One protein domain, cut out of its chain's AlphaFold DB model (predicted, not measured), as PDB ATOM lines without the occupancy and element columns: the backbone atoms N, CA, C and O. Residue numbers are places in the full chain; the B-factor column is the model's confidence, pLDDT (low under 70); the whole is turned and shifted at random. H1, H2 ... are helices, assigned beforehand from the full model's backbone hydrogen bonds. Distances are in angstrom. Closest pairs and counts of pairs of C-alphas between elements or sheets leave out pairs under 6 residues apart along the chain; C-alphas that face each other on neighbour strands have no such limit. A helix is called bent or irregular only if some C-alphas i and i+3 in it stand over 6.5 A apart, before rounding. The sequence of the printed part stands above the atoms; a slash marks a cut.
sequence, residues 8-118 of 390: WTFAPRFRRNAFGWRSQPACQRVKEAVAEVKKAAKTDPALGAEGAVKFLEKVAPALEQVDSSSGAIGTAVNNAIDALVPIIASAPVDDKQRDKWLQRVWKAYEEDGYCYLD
ATOM      1  N   TRP A   8     184.351 148.710 221.891       97.06
ATOM      2  CA  TRP A   8     183.072 149.396 221.692       97.06
ATOM      3  C   TRP A   8     181.981 148.440 221.203       97.06
ATOM      4  O   TRP A   8     182.137 147.788 220.166       97.06
ATOM      5  N   THR A   9     180.856 148.400 221.914       97.25
ATOM      6  CA  THR A   9     179.691 147.570 221.580       97.25
ATOM      7  C   THR A   9     178.976 148.094 220.341       97.25
ATOM      8  O   THR A   9     178.511 147.306 219.514       97.25
ATOM      9  N   PHE A  10     178.909 149.419 220.174       97.50
ATOM     10  CA  PHE A  10     178.299 150.020 218.992       97.50
ATOM     11  C   PHE A  10     179.085 149.728 217.705       97.50
ATOM     12  O   PHE A  10     178.478 149.468 216.671       97.50
ATOM     13  N   ALA A  11     180.421 149.726 217.743       97.12
ATOM     14  CA  ALA A  11     181.260 149.704 216.541       97.12
ATOM     15  C   ALA A  11     180.932 148.583 215.524       97.12
ATOM     16  O   ALA A  11     180.802 148.898 214.341       97.12
ATOM     17  N   PRO A  12     180.745 147.301 215.913       96.38
ATOM     18  CA  PRO A  12     180.371 146.242 214.963       96.38
ATOM     19  C   PRO A  12     178.944 146.366 214.393       96.38
ATOM     20  O   PRO A  12     178.622 145.697 213.406       96.38
ATOM     21  N   ARG A  13     178.081 147.197 214.997       96.12
ATOM     22  CA  ARG A  13     176.712 147.467 214.524       96.12
ATOM     23  C   ARG A  13     176.672 148.529 213.423       96.12
ATOM     24  O   ARG A  13     175.737 148.516 212.637       96.12
ATOM     25  N   PHE A  14     177.684 149.393 213.335       96.94
ATOM     26  CA  PHE A  14     177.827 150.419 212.295       96.94
ATOM     27  C   PHE A  14     178.840 149.971 211.228       96.94
ATOM     28  O   PHE A  14     179.909 150.558 211.055       96.94
ATOM     29  N   ARG A  15     178.526 148.861 210.551       95.06
ATOM     30  CA  ARG A  15     179.207 148.452 209.309       95.06
ATOM     31  C   ARG A  15     178.556 149.178 208.128       95.06
ATOM     32  O   ARG A  15     177.411 149.602 208.252       95.06
ATOM     33  N   ARG A  16     179.255 149.312 206.995       94.50
ATOM     34  CA  ARG A  16     178.661 149.905 205.784       94.50
ATOM     35  C   ARG A  16     177.356 149.182 205.436       94.50
ATOM     36  O   ARG A  16     177.327 147.951 205.485       94.50
ATOM     37  N   ASN A  17     176.303 149.938 205.131       93.69
ATOM     38  CA  ASN A  17     174.965 149.418 204.821       93.69
ATOM     39  C   ASN A  17     174.386 148.487 205.904       93.69
ATOM     40  O   ASN A  17     173.609 147.582 205.608       93.69
ATOM     41  N   ALA A  18     174.783 148.662 207.172       93.81
ATOM     42  CA  ALA A  18     174.315 147.805 208.264       93.81
ATOM     43  C   ALA A  18     172.820 147.968 208.557       93.81
ATOM     44  O   ALA A  18     172.210 147.079 209.157       93.81
ATOM     45  N   PHE A  19     172.243 149.100 208.163       91.75
ATOM     46  CA  PHE A  19     170.828 149.384 208.306       91.75
ATOM     47  C   PHE A  19     170.151 149.255 206.940       91.75
ATOM     48  O   PHE A  19     170.671 149.744 205.944       91.75
ATOM     49  N   GLY A  20     169.001 148.576 206.885       91.56
ATOM     50  CA  GLY A  20     168.119 148.639 205.716       91.56
ATOM     51  C   GLY A  20     167.349 149.963 205.674       91.56
ATOM     52  O   GLY A  20     167.614 150.870 206.456       91.56
ATOM     53  N   TRP A  21     166.311 150.040 204.842       93.25
ATOM     54  CA  TRP A  21     165.562 151.283 204.601       93.25
ATOM     55  C   TRP A  21     164.855 151.896 205.822       93.25
ATOM     56  O   TRP A  21     164.550 153.084 205.829       93.25
ATOM     57  N   ARG A  22     164.592 151.126 206.884       91.62
ATOM     58  CA  ARG A  22     163.847 151.618 208.056       91.62
ATOM     59  C   ARG A  22     164.713 152.512 208.947       91.62
ATOM     60  O   ARG A  22     165.704 152.054 209.512       91.62
ATOM     61  N   SER A  23     164.252 153.736 209.200       91.12
ATOM     62  CA  SER A  23     164.954 154.716 210.041       91.12
ATOM     63  C   SER A  23     164.914 154.414 211.543       91.12
ATOM     64  O   SER A  23     165.913 154.607 212.231       91.12
ATOM     65  N   GLN A  24     163.807 153.885 212.078       94.31
ATOM     66  CA  GLN A  24     163.641 153.687 213.530       94.31
ATOM     67  C   GLN A  24     164.744 152.826 214.189       94.31
ATOM     68  O   GLN A  24     165.317 153.268 215.191       94.31
ATOM     69  N   PRO A  25     165.122 151.648 213.650       94.69
ATOM     70  CA  PRO A  25     166.227 150.865 214.206       94.69
ATOM     71  C   PRO A  25     167.563 151.614 214.188       94.69
ATOM     72  O   PRO A  25     168.319 151.541 215.156       94.69
ATOM     73  N   ALA A  26     167.842 152.355 213.113       95.69
ATOM     74  CA  ALA A  26     169.057 153.149 212.983       95.69
ATOM     75  C   ALA A  26     169.100 154.277 214.027       95.69
ATOM     76  O   ALA A  26     170.078 154.391 214.769       95.69
ATOM     77  N   CYS A  27     168.004 155.029 214.182       97.06
ATOM     78  CA  CYS A  27     167.859 156.059 215.213       97.06
ATOM     79  C   CYS A  27     168.119 155.506 216.621       97.06
ATOM     80  O   CYS A  27     168.805 156.137 217.428       97.06
ATOM     81  N   GLN A  28     167.596 154.314 216.922       97.12
ATOM     82  CA  GLN A  28     167.816 153.661 218.209       97.12
ATOM     83  C   GLN A  28     169.292 153.291 218.417       97.12
ATOM     84  O   GLN A  28     169.847 153.563 219.483       97.12
ATOM     85  N   ARG A  29     169.970 152.741 217.399       97.69
ATOM     86  CA  ARG A  29     171.404 152.416 217.499       97.69
ATOM     87  C   ARG A  29     172.287 153.648 217.651       97.69
ATOM     88  O   ARG A  29     173.271 153.577 218.382       97.69
ATOM     89  N   VAL A  30     171.941 154.763 217.006       98.25
ATOM     90  CA  VAL A  30     172.644 156.044 217.188       98.25
ATOM     91  C   VAL A  30     172.560 156.487 218.651       98.25
ATOM     92  O   VAL A  30     173.586 156.771 219.267       98.25
ATOM     93  N   LYS A  31     171.365 156.448 219.254       98.31
ATOM     94  CA  LYS A  31     171.175 156.790 220.677       98.31
ATOM     95  C   LYS A  31     171.968 155.872 221.612       98.31
ATOM     96  O   LYS A  31     172.586 156.358 222.556       98.31
ATOM     97  N   GLU A  32     171.975 154.565 221.347       98.31
ATOM     98  CA  GLU A  32     172.756 153.586 222.119       98.31
ATOM     99  C   GLU A  32     174.264 153.868 222.052       98.31
ATOM    100  O   GLU A  32     174.931 153.847 223.086       98.31
ATOM    101  N   ALA A  33     174.793 154.176 220.863       98.56
ATOM    102  CA  ALA A  33     176.204 154.508 220.677       98.56
ATOM    103  C   ALA A  33     176.598 155.770 221.458       98.56
ATOM    104  O   ALA A  33     177.582 155.764 222.197       98.56
ATOM    105  N   VAL A  34     175.787 156.829 221.366       98.56
ATOM    106  CA  VAL A  34     176.014 158.076 222.113       98.56
ATOM    107  C   VAL A  34     175.963 157.832 223.624       98.56
ATOM    108  O   VAL A  34     176.780 158.383 224.360       98.56
ATOM    109  N   ALA A  35     175.036 157.000 224.108       98.62
ATOM    110  CA  ALA A  35     174.950 156.654 225.527       98.62
ATOM    111  C   ALA A  35     176.187 155.878 226.015       98.62
ATOM    112  O   ALA A  35     176.706 156.173 227.094       98.62
ATOM    113  N   GLU A  36     176.685 154.927 225.217       98.50
ATOM    114  CA  GLU A  36     177.918 154.185 225.502       98.50
ATOM    115  C   GLU A  36     179.128 155.128 225.580       98.50
ATOM    116  O   GLU A  36     179.867 155.101 226.567       98.50
ATOM    117  N   VAL A  37     179.287 156.019 224.594       98.50
ATOM    118  CA  VAL A  37     180.374 157.009 224.559       98.50
ATOM    119  C   VAL A  37     180.303 157.963 225.751       98.50
ATOM    120  O   VAL A  37     181.303 158.150 226.443       98.50
ATOM    121  N   LYS A  38     179.121 158.508 226.065       98.50
ATOM    122  CA  LYS A  38     178.921 159.364 227.248       98.50
ATOM    123  C   LYS A  38     179.289 158.649 228.542       98.50
ATOM    124  O   LYS A  38     179.851 159.272 229.437       98.50
ATOM    125  N   LYS A  39     178.967 157.360 228.669       98.06
ATOM    126  CA  LYS A  39     179.319 156.571 229.855       98.06
ATOM    127  C   LYS A  39     180.834 156.416 229.989       98.06
ATOM    128  O   LYS A  39     181.349 156.622 231.085       98.06
ATOM    129  N   ALA A  40     181.532 156.099 228.899       97.56
ATOM    130  CA  ALA A  40     182.990 156.004 228.892       97.56
ATOM    131  C   ALA A  40     183.649 157.353 229.230       97.56
ATOM    132  O   ALA A  40     184.491 157.405 230.121       97.56
ATOM    133  N   ALA A  41     183.176 158.446 228.618       97.50
ATOM    134  CA  ALA A  41     183.696 159.800 228.821       97.50
ATOM    135  C   ALA A  41     183.635 160.281 230.282       97.50
ATOM    136  O   ALA A  41     184.464 161.084 230.695       97.50
ATOM    137  N   LYS A  42     182.679 159.784 231.083       96.94
ATOM    138  CA  LYS A  42     182.596 160.100 232.520       96.94
ATOM    139  C   LYS A  42     183.752 159.526 233.341       96.94
ATOM    140  O   LYS A  42     184.025 160.041 234.416       96.94
ATOM    141  N   THR A  43     184.354 158.431 232.879       96.06
ATOM    142  CA  THR A  43     185.427 157.727 233.603       96.06
ATOM    143  C   THR A  43     186.786 158.039 232.991       96.06
ATOM    144  O   THR A  43     187.737 158.316 233.708       96.06
ATOM    145  N   ASP A  44     186.858 158.022 231.661       97.19
ATOM    146  CA  ASP A  44     188.045 158.343 230.880       97.19
ATOM    147  C   ASP A  44     187.622 159.248 229.706       97.19
ATOM    148  O   ASP A  44     187.087 158.762 228.699       97.19
ATOM    149  N   PRO A  45     187.810 160.576 229.832       97.19
ATOM    150  CA  PRO A  45     187.433 161.528 228.791       97.19
ATOM    151  C   PRO A  45     188.152 161.294 227.456       97.19
ATOM    152  O   PRO A  45     187.538 161.457 226.401       97.19
ATOM    153  N   ALA A  46     189.423 160.873 227.477       97.50
ATOM    154  CA  ALA A  46     190.191 160.616 226.260       97.50
ATOM    155  C   ALA A  46     189.674 159.367 225.531       97.50
ATOM    156  O   ALA A  46     189.507 159.386 224.309       97.50
ATOM    157  N   LEU A  47     189.331 158.313 226.276       97.50
ATOM    158  CA  LEU A  47     188.653 157.144 225.722       97.50
ATOM    159  C   LEU A  47     187.270 157.508 225.170       97.50
ATOM    160  O   LEU A  47     186.914 157.075 224.075       97.50
ATOM    161  N   GLY A  48     186.493 158.311 225.898       97.94
ATOM    162  CA  GLY A  48     185.205 158.820 225.428       97.94
ATOM    163  C   GLY A  48     185.321 159.546 224.087       97.94
ATOM    164  O   GLY A  48     184.584 159.236 223.151       97.94
ATOM    165  N   ALA A  49     186.291 160.451 223.958       98.38
ATOM    166  CA  ALA A  49     186.568 161.159 222.713       98.38
ATOM    167  C   ALA A  49     187.027 160.224 221.579       98.38
ATOM    168  O   ALA A  49     186.529 160.338 220.460       98.38
ATOM    169  N   GLU A  50     187.883 159.237 221.853       98.19
ATOM    170  CA  GLU A  50     188.250 158.209 220.868       98.19
ATOM    171  C   GLU A  50     187.017 157.416 220.385       98.19
ATOM    172  O   GLU A  50     186.880 157.127 219.194       98.19
ATOM    173  N   GLY A  51     186.081 157.103 221.287       98.25
ATOM    174  CA  GLY A  51     184.796 156.488 220.950       98.25
ATOM    175  C   GLY A  51     183.909 157.379 220.083       98.25
ATOM    176  O   GLY A  51     183.318 156.898 219.117       98.25
ATOM    177  N   ALA A  52     183.849 158.673 220.393       98.56
ATOM    178  CA  ALA A  52     183.124 159.667 219.609       98.56
ATOM    179  C   ALA A  52     183.672 159.763 218.176       98.56
ATOM    180  O   ALA A  52     182.911 159.625 217.220       98.56
ATOM    181  N   VAL A  53     184.994 159.896 218.021       98.50
ATOM    182  CA  VAL A  53     185.670 159.904 216.711       98.50
ATOM    183  C   VAL A  53     185.357 158.620 215.944       98.50
ATOM    184  O   VAL A  53     184.947 158.670 214.788       98.50
ATOM    185  N   LYS A  54     185.447 157.460 216.606       98.44
ATOM    186  CA  LYS A  54     185.140 156.161 215.992       98.44
ATOM    187  C   LYS A  54     183.685 156.017 215.541       98.44
ATOM    188  O   LYS A  54     183.414 155.290 214.585       98.44
ATOM    189  N   PHE A  55     182.746 156.648 216.240       98.50
ATOM    190  CA  PHE A  55     181.350 156.711 215.816       98.50
ATOM    191  C   PHE A  55     181.192 157.571 214.555       98.50
ATOM    192  O   PHE A  55     180.560 157.119 213.601       98.50
ATOM    193  N   LEU A  56     181.816 158.754 214.516       97.75
ATOM    194  CA  LEU A  56     181.762 159.669 213.367       97.75
ATOM    195  C   LEU A  56     182.363 159.042 212.098       97.75
ATOM    196  O   LEU A  56     181.783 159.167 211.028       97.75
ATOM    197  N   GLU A  57     183.433 158.250 212.228       97.31
ATOM    198  CA  GLU A  57     184.009 157.457 211.124       97.31
ATOM    199  C   GLU A  57     183.056 156.405 210.533       97.31
ATOM    200  O   GLU A  57     183.319 155.841 209.471       97.31
ATOM    201  N   LYS A  58     182.001 156.038 211.262       97.56
ATOM    202  CA  LYS A  58     181.171 154.867 210.955       97.56
ATOM    203  C   LYS A  58     179.729 155.187 210.640       97.56
ATOM    204  O   LYS A  58     179.076 154.381 209.981       97.56
ATOM    205  N   VAL A  59     179.224 156.310 211.134       97.06
ATOM    206  CA  VAL A  59     177.796 156.613 211.082       97.06
ATOM    207  C   VAL A  59     177.315 156.824 209.648       97.06
ATOM    208  O   VAL A  59     176.392 156.128 209.241       97.06
ATOM    209  N   ALA A  60     177.979 157.672 208.859       95.69
ATOM    210  CA  ALA A  60     177.579 157.959 207.482       95.69
ATOM    211  C   ALA A  60     177.507 156.695 206.598       95.69
ATOM    212  O   ALA A  60     176.414 156.372 206.129       95.69
ATOM    213  N   PRO A  61     178.580 155.883 206.458       95.44
ATOM    214  CA  PRO A  61     178.528 154.700 205.599       95.44
ATOM    215  C   PRO A  61     177.561 153.617 206.102       95.44
ATOM    216  O   PRO A  61     177.096 152.775 205.336       95.44
ATOM    217  N   ALA A  62     177.253 153.583 207.402       96.62
ATOM    218  CA  ALA A  62     176.278 152.635 207.929       96.62
ATOM    219  C   ALA A  62     174.835 152.987 207.537       96.62
ATOM    220  O   ALA A  62     174.011 152.078 207.422       96.62
ATOM    221  N   LEU A  63     174.547 154.278 207.347       96.00
ATOM    222  CA  LEU A  63     173.209 154.828 207.127       96.00
ATOM    223  C   LEU A  63     172.857 155.068 205.651       96.00
ATOM    224  O   LEU A  63     171.740 155.504 205.389       96.00
ATOM    225  N   GLU A  64     173.747 154.771 204.698       93.06
ATOM    226  CA  GLU A  64     173.550 155.061 203.259       93.06
ATOM    227  C   GLU A  64     172.214 154.528 202.700       93.06
ATOM    228  O   GLU A  64     171.610 155.154 201.836       93.06
ATOM    229  N   GLN A  65     171.729 153.384 203.201       93.25
ATOM    230  CA  GLN A  65     170.484 152.750 202.738       93.25
ATOM    231  C   GLN A  65     169.238 153.163 203.527       93.25
ATOM    232  O   GLN A  65     168.147 152.687 203.222       93.25
ATOM    233  N   VAL A  66     169.378 153.979 204.574       94.50
ATOM    234  CA  VAL A  66     168.258 154.379 205.432       94.50
ATOM    235  C   VAL A  66     167.441 155.465 204.741       94.50
ATOM    236  O   VAL A  66     167.990 156.469 204.297       94.50
ATOM    237  N   ASP A  67     166.118 155.305 204.719       91.88
ATOM    238  CA  ASP A  67     165.214 156.347 204.241       91.88
ATOM    239  C   ASP A  67     165.229 157.552 205.197       91.88
ATOM    240  O   ASP A  67     164.793 157.481 206.356       91.88
ATOM    241  N   SER A  68     165.750 158.669 204.693       90.38
ATOM    242  CA  SER A  68     165.883 159.934 205.407       90.38
ATOM    243  C   SER A  68     164.739 160.917 205.147       90.38
ATOM    244  O   SER A  68     164.727 161.976 205.773       90.38
ATOM    245  N   SER A  69     163.741 160.565 204.325       90.38
ATOM    246  CA  SER A  69     162.639 161.457 203.913       90.38
ATOM    247  C   SER A  69     161.851 162.060 205.083       90.38
ATOM    248  O   SER A  69     161.471 163.226 205.054       90.38
ATOM    249  N   SER A  70     161.658 161.291 206.157       90.00
ATOM    250  CA  SER A  70     160.997 161.756 207.389       90.00
ATOM    251  C   SER A  70     161.820 162.754 208.220       90.00
ATOM    252  O   SER A  70     161.331 163.254 209.231       90.00
ATOM    253  N   GLY A  71     163.098 162.967 207.891       91.62
ATOM    254  CA  GLY A  71     164.053 163.758 208.675       91.62
ATOM    255  C   GLY A  71     164.505 163.109 209.991       91.62
ATOM    256  O   GLY A  71     165.496 163.539 210.580       91.62
ATOM    257  N   ALA A  72     163.846 162.038 210.449       93.94
ATOM    258  CA  ALA A  72     164.066 161.453 211.773       93.94
ATOM    259  C   ALA A  72     165.510 160.971 212.003       93.94
ATOM    260  O   ALA A  72     166.072 161.197 213.078       93.94
ATOM    261  N   ILE A  73     166.119 160.321 211.004       95.69
ATOM    262  CA  ILE A  73     167.505 159.846 211.101       95.69
ATOM    263  C   ILE A  73     168.505 161.006 211.065       95.69
ATOM    264  O   ILE A  73     169.419 161.026 211.885       95.69
ATOM    265  N   GLY A  74     168.283 162.015 210.215       94.81
ATOM    266  CA  GLY A  74     169.101 163.230 210.184       94.81
ATOM    267  C   GLY A  74     169.070 163.959 211.529       94.81
ATOM    268  O   GLY A  74     170.113 164.252 212.105       94.81
ATOM    269  N   THR A  75     167.882 164.136 212.120       94.88
ATOM    270  CA  THR A  75     167.740 164.688 213.477       94.88
ATOM    271  C   THR A  75     168.467 163.842 214.526       94.88
ATOM    272  O   THR A  75     169.076 164.391 215.445       94.88
ATOM    273  N   ALA A  76     168.425 162.509 214.434       96.81
ATOM    274  CA  ALA A  76     169.134 161.641 215.375       96.81
ATOM    275  C   ALA A  76     170.662 161.796 215.273       96.81
ATOM    276  O   ALA A  76     171.326 161.844 216.309       96.81
ATOM    277  N   VAL A  77     171.206 161.906 214.056       97.00
ATOM    278  CA  VAL A  77     172.643 162.110 213.821       97.00
ATOM    279  C   VAL A  77     173.084 163.511 214.248       97.00
ATOM    280  O   VAL A  77     174.067 163.616 214.975       97.00
ATOM    281  N   ASN A  78     172.328 164.565 213.930       96.12
ATOM    282  CA  ASN A  78     172.647 165.928 214.375       96.12
ATOM    283  C   ASN A  78     172.702 166.019 215.907       96.12
ATOM    284  O   ASN A  78     173.690 166.490 216.463       96.12
ATOM    285  N   ASN A  79     171.714 165.445 216.605       96.62
ATOM    286  CA  ASN A  79     171.733 165.360 218.070       96.62
ATOM    287  C   ASN A  79     172.919 164.540 218.610       96.62
ATOM    288  O   ASN A  79     173.396 164.792 219.719       96.62
ATOM    289  N   ALA A  80     173.371 163.522 217.870       97.94
ATOM    290  CA  ALA A  80     174.564 162.765 218.230       97.94
ATOM    291  C   ALA A  80     175.818 163.631 218.088       97.94
ATOM    292  O   ALA A  80     176.610 163.685 219.024       97.94
ATOM    293  N   ILE A  81     175.973 164.355 216.978       97.44
ATOM    294  CA  ILE A  81     177.096 165.275 216.759       97.44
ATOM    295  C   ILE A  81     177.118 166.354 217.851       97.44
ATOM    296  O   ILE A  81     178.144 166.517 218.509       97.44
ATOM    297  N   ASP A  82     175.980 166.987 218.147       95.75
ATOM    298  CA  ASP A  82     175.859 167.992 219.214       95.75
ATOM    299  C   ASP A  82     176.285 167.468 220.587       95.75
ATOM    300  O   ASP A  82     176.842 168.200 221.404       95.75
ATOM    301  N   ALA A  83     176.040 166.184 220.849       97.50
ATOM    302  CA  ALA A  83     176.423 165.536 222.089       97.50
ATOM    303  C   ALA A  83     177.891 165.081 222.128       97.50
ATOM    304  O   ALA A  83     178.442 164.937 223.221       97.50
ATOM    305  N   LEU A  84     178.493 164.788 220.975       98.12
ATOM    306  CA  LEU A  84     179.815 164.175 220.858       98.12
ATOM    307  C   LEU A  84     180.930 165.199 220.629       98.12
ATOM    308  O   LEU A  84     182.021 165.008 221.164       98.12
ATOM    309  N   VAL A  85     180.668 166.290 219.903       97.62
ATOM    310  CA  VAL A  85     181.656 167.359 219.673       97.62
ATOM    311  C   VAL A  85     182.219 167.903 220.996       97.62
ATOM    312  O   VAL A  85     183.443 167.900 221.130       97.62
ATOM    313  N   PRO A  86     181.405 168.246 222.022       97.75
ATOM    314  CA  PRO A  86     181.943 168.730 223.295       97.75
ATOM    315  C   PRO A  86     182.790 167.686 224.033       97.75
ATOM    316  O   PRO A  86     183.743 168.040 224.725       97.75
ATOM    317  N   ILE A  87     182.479 166.390 223.885       98.38
ATOM    318  CA  ILE A  87     183.270 165.296 224.476       98.38
ATOM    319  C   ILE A  87     184.642 165.226 223.813       98.38
ATOM    320  O   ILE A  87     185.646 165.092 224.506       98.38
ATOM    321  N   ILE A  88     184.690 165.346 222.483       98.25
ATOM    322  CA  ILE A  88     185.955 165.408 221.755       98.25
ATOM    323  C   ILE A  88     186.717 166.649 222.215       98.25
ATOM    324  O   ILE A  88     187.816 166.513 222.746       98.25
ATOM    325  N   ALA A  89     186.132 167.841 222.075       97.44
ATOM    326  CA  ALA A  89     186.772 169.123 222.362       97.44
ATOM    327  C   ALA A  89     187.352 169.204 223.787       97.44
ATOM    328  O   ALA A  89     188.505 169.589 223.952       97.44
ATOM    329  N   SER A  90     186.608 168.751 224.802       97.06
ATOM    330  CA  SER A  90     187.022 168.827 226.214       97.06
ATOM    331  C   SER A  90     188.024 167.758 226.670       97.06
ATOM    332  O   SER A  90     188.549 167.858 227.780       97.06
ATOM    333  N   ALA A  91     188.316 166.734 225.859       97.44
ATOM    334  CA  ALA A  91     189.233 165.673 226.269       97.44
ATOM    335  C   ALA A  91     190.672 166.197 226.492       97.44
ATOM    336  O   ALA A  91     191.213 166.886 225.627       97.44
ATOM    337  N   PRO A  92     191.346 165.851 227.602       96.69
ATOM    338  CA  PRO A  92     192.686 166.347 227.902       96.69
ATOM    339  C   PRO A  92     193.746 165.514 227.165       96.69
ATOM    340  O   PRO A  92     194.356 164.613 227.735       96.69
ATOM    341  N   VAL A  93     193.946 165.791 225.875       97.06
ATOM    342  CA  VAL A  93     194.967 165.138 225.037       97.06
ATOM    343  C   VAL A  93     195.918 166.160 224.428       97.06
ATOM    344  O   VAL A  93     195.560 167.327 224.275       97.06
ATOM    345  N   ASP A  94     197.119 165.716 224.064       96.69
ATOM    346  CA  ASP A  94     198.096 166.569 223.394       96.69
ATOM    347  C   ASP A  94     197.678 166.943 221.956       96.69
ATOM    348  O   ASP A  94     196.794 166.333 221.344       96.69
ATOM    349  N   ASP A  95     198.354 167.953 221.397       95.88
ATOM    350  CA  ASP A  95     198.114 168.440 220.034       95.88
ATOM    351  C   ASP A  95     198.257 167.329 218.981       95.88
ATOM    352  O   ASP A  95     197.573 167.346 217.961       95.88
ATOM    353  N   LYS A  96     199.140 166.349 219.204       97.31
ATOM    354  CA  LYS A  96     199.405 165.279 218.236       97.31
ATOM    355  C   LYS A  96     198.232 164.308 218.155       97.31
ATOM    356  O   LYS A  96     197.807 163.932 217.063       97.31
ATOM    357  N   GLN A  97     197.708 163.893 219.302       97.62
ATOM    358  CA  GLN A  97     196.543 163.026 219.384       97.62
ATOM    359  C   GLN A  97     195.286 163.759 218.908       97.62
ATOM    360  O   GLN A  97     194.479 163.171 218.186       97.62
ATOM    361  N   ARG A  98     195.155 165.047 219.251       97.81
ATOM    362  CA  ARG A  98     194.094 165.926 218.747       97.81
ATOM    363  C   ARG A  98     194.080 165.976 217.223       97.81
ATOM    364  O   ARG A  98     193.054 165.692 216.614       97.81
ATOM    365  N   ASP A  99     195.219 166.281 216.613       98.06
ATOM    366  CA  ASP A  99     195.357 166.385 215.161       98.06
ATOM    367  C   ASP A  99     195.036 165.053 214.466       98.06
ATOM    368  O   ASP A  99     194.291 165.012 213.490       98.06
ATOM    369  N   LYS A 100     195.486 163.930 215.042       98.38
ATOM    370  CA  LYS A 100     195.143 162.586 214.556       98.38
ATOM    371  C   LYS A 100     193.634 162.313 214.579       98.38
ATOM    372  O   LYS A 100     193.121 161.645 213.682       98.38
ATOM    373  N   TRP A 101     192.917 162.778 215.603       98.50
ATOM    374  CA  TRP A 101     191.455 162.690 215.633       98.50
ATOM    375  C   TRP A 101     190.821 163.545 214.545       98.50
ATOM    376  O   TRP A 101     189.978 163.039 213.811       98.50
ATOM    377  N   LEU A 102     191.260 164.793 214.391       98.25
ATOM    378  CA  LEU A 102     190.733 165.700 213.373       98.25
ATOM    379  C   LEU A 102     190.968 165.171 211.952       98.25
ATOM    380  O   LEU A 102     190.047 165.202 211.151       98.25
ATOM    381  N   GLN A 103     192.122 164.566 211.659       98.44
ATOM    382  CA  GLN A 103     192.385 163.906 210.370       98.44
ATOM    383  C   GLN A 103     191.405 162.762 210.075       98.44
ATOM    384  O   GLN A 103     190.925 162.616 208.953       98.44
ATOM    385  N   ARG A 104     191.078 161.952 211.087       98.38
ATOM    386  CA  ARG A 104     190.107 160.854 210.956       98.38
ATOM    387  C   ARG A 104     188.687 161.369 210.740       98.38
ATOM    388  O   ARG A 104     187.971 160.850 209.889       98.38
ATOM    389  N   VAL A 105     188.299 162.396 211.493       97.62
ATOM    390  CA  VAL A 105     186.998 163.058 211.345       97.62
ATOM    391  C   VAL A 105     186.901 163.755 209.986       97.62
ATOM    392  O   VAL A 105     185.864 163.647 209.342       97.62
ATOM    393  N   TRP A 106     187.975 164.398 209.517       97.69
ATOM    394  CA  TRP A 106     188.038 165.079 208.219       97.69
ATOM    395  C   TRP A 106     187.812 164.088 207.088       97.69
ATOM    396  O   TRP A 106     186.946 164.296 206.249       97.69
ATOM    397  N   LYS A 107     188.517 162.954 207.132       97.31
ATOM    398  CA  LYS A 107     188.324 161.876 206.168       97.31
ATOM    399  C   LYS A 107     186.874 161.383 206.145       97.31
ATOM    400  O   LYS A 107     186.291 161.248 205.079       97.31
ATOM    401  N   ALA A 108     186.280 161.138 207.314       96.19
ATOM    402  CA  ALA A 108     184.889 160.692 207.402       96.19
ATOM    403  C   ALA A 108     183.897 161.736 206.858       96.19
ATOM    404  O   ALA A 108     182.920 161.374 206.214       96.19
ATOM    405  N   TYR A 109     184.162 163.015 207.122       95.56
ATOM    406  CA  TYR A 109     183.382 164.148 206.634       95.56
ATOM    407  C   TYR A 109     183.475 164.312 205.112       95.56
ATOM    408  O   TYR A 109     182.470 164.544 204.450       95.56
ATOM    409  N   GLU A 110     184.673 164.163 204.549       93.88
ATOM    410  CA  GLU A 110     184.922 164.261 203.110       93.88
ATOM    411  C   GLU A 110     184.294 163.091 202.337       93.88
ATOM    412  O   GLU A 110     183.714 163.292 201.271       93.88
ATOM    413  N   GLU A 111     184.354 161.882 202.901       93.25
ATOM    414  CA  GLU A 111     183.788 160.661 202.312       93.25
ATOM    415  C   GLU A 111     182.257 160.550 202.471       93.25
ATOM    416  O   GLU A 111     181.647 159.636 201.906       93.25
ATOM    417  N   ASP A 112     181.608 161.450 203.219       92.50
ATOM    418  CA  ASP A 112     180.157 161.436 203.399       92.50
ATOM    419  C   ASP A 112     179.423 161.945 202.149       92.50
ATOM    420  O   ASP A 112     179.273 163.145 201.909       92.50
ATOM    421  N   GLY A 113     178.921 161.008 201.345       85.06
ATOM    422  CA  GLY A 113     178.119 161.306 200.157       85.06
ATOM    423  C   GLY A 113     176.667 161.714 200.437       85.06
ATOM    424  O   GLY A 113     175.988 162.147 199.510       85.06
ATOM    425  N   TYR A 114     176.182 161.581 201.677       86.00
ATOM    426  CA  TYR A 114     174.769 161.759 202.040       86.00
ATOM    427  C   TYR A 114     174.517 162.922 203.008       86.00
ATOM    428  O   TYR A 114     173.376 163.128 203.424       86.00
ATOM    429  N   CYS A 115     175.556 163.694 203.344       89.88
ATOM    430  CA  CYS A 115     175.456 164.912 204.154       89.88
ATOM    431  C   CYS A 115     174.947 164.684 205.594       89.88
ATOM    432  O   CYS A 115     174.435 165.601 206.237       89.88
ATOM    433  N   TYR A 116     175.112 163.476 206.144       93.50
ATOM    434  CA  TYR A 116     174.821 163.176 207.551       93.50
ATOM    435  C   TYR A 116     175.751 163.913 208.522       93.50
ATOM    436  O   TYR A 116     175.401 164.130 209.682       93.50
ATOM    437  N   LEU A 117     176.947 164.264 208.058       94.81
ATOM    438  CA  LEU A 117     178.012 164.876 208.832       94.81
ATOM    439  C   LEU A 117     178.170 166.380 208.568       94.81
ATOM    440  O   LEU A 117     179.034 166.996 209.186       94.81
ATOM    441  N   ASP A 118     177.343 166.991 207.713       90.88
ATOM    442  CA  ASP A 118     177.511 168.381 207.251       90.88
ATOM    443  C   ASP A 118     177.610 169.400 208.402       90.88
ATOM    444  O   ASP A 118     178.477 170.277 208.374       90.88
TER     445      ASP A 118
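What this domain is: This is residues 8 to 118 of the 390 residues of an uncharacterized protein of Magnetofaba australis IT-1 (UniProt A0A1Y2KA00). Three helices of similar length, H1, H2 and H3, pack together as an up-and-down bundle, and H4 packs on the side of H2 away from H1. H1, H2 and H4 make a row with H2 in its middle, while H3 lies to one side of H1 and H2; the stretch 8 to 22 runs over the opposite side of these two, and residues 111 to 118 fold back after H4. The printed part has 111 residues with four named helices, H1, H2, H3 and H4 in that order along the chain, and no named strand; its class is all helix. It is compact, with a radius of gyration of the C-alphas of 13.4 A and spans of 40 by 27 by 22 A.

Where its parts are: H1, H2 and H3 are the longest helices, with 19 residues each. H1 holds residues 23 to 41, 27.0 A from first to last C-alpha, and begins with C-alpha 23 at (164.954, 154.716, 210.041). H2 holds residues 45 to 63, 26.8 A. It has a kink of 29 degrees near residue 57 and is irregular, with C-alphas 57 and 60 standing 7.4 A apart. H3 holds residues 72 to 90, 28.1 A, and begins with C-alpha 72 at (164.066, 161.453, 211.773). H3 is neither bent nor irregular, but only just: C-alphas 83 and 86 are 6.5 A apart. H4 holds residues 95 to 110, 21.9 A, and ends with C-alpha 110 at (184.922, 164.261, 203.110).

How they stand to each other: H2 is the hub and touches the three other helices. H1, H2 and H3 form an up-and-down bundle, in which each helix runs against the one before it. H1 and H2, a helical hairpin, touch at a shallow tilt of 14 degrees, opposite ways; their closest C-alphas, of Ala 41 and Gly 48, are 3.8 A apart. H2 and H3, also a helical hairpin, touch at a shallow tilt of 25 degrees, opposite ways, through residues 45 to 53 and 84 to 90 alone; the closest C-alphas are those of Ala 49 and Ile 88, at 4.4 A. H1 and H3 touch at a shallow tilt of 12 degrees, the same way, closest at the C-alphas of Cys 27 and Ile 73, 5.6 A apart. H4 touches H2 with residues 101 to 108 alone, at a shallow tilt of 12 degrees, the same way; the closest C-alphas, of Glu 57 and Ala 108, are 5.0 A apart. H4 is apart from H1 and from H3. Every O i to N i+4 pair is within hydrogen-bond range in H1 and H4, against 12 of 15 in H2 and 13 of 15 in H3.

The domain as a whole: The two C-alphas farthest apart, of Ser 69 and Asp 94, are 40.8 A from each other. The printed part has no cut. The links H1 to H2 and H3 to H4 are tight, the link H2 to H3 is short, and no link is long. The mean pLDDT of the printed part is 96.0, and no printed residue is under 70.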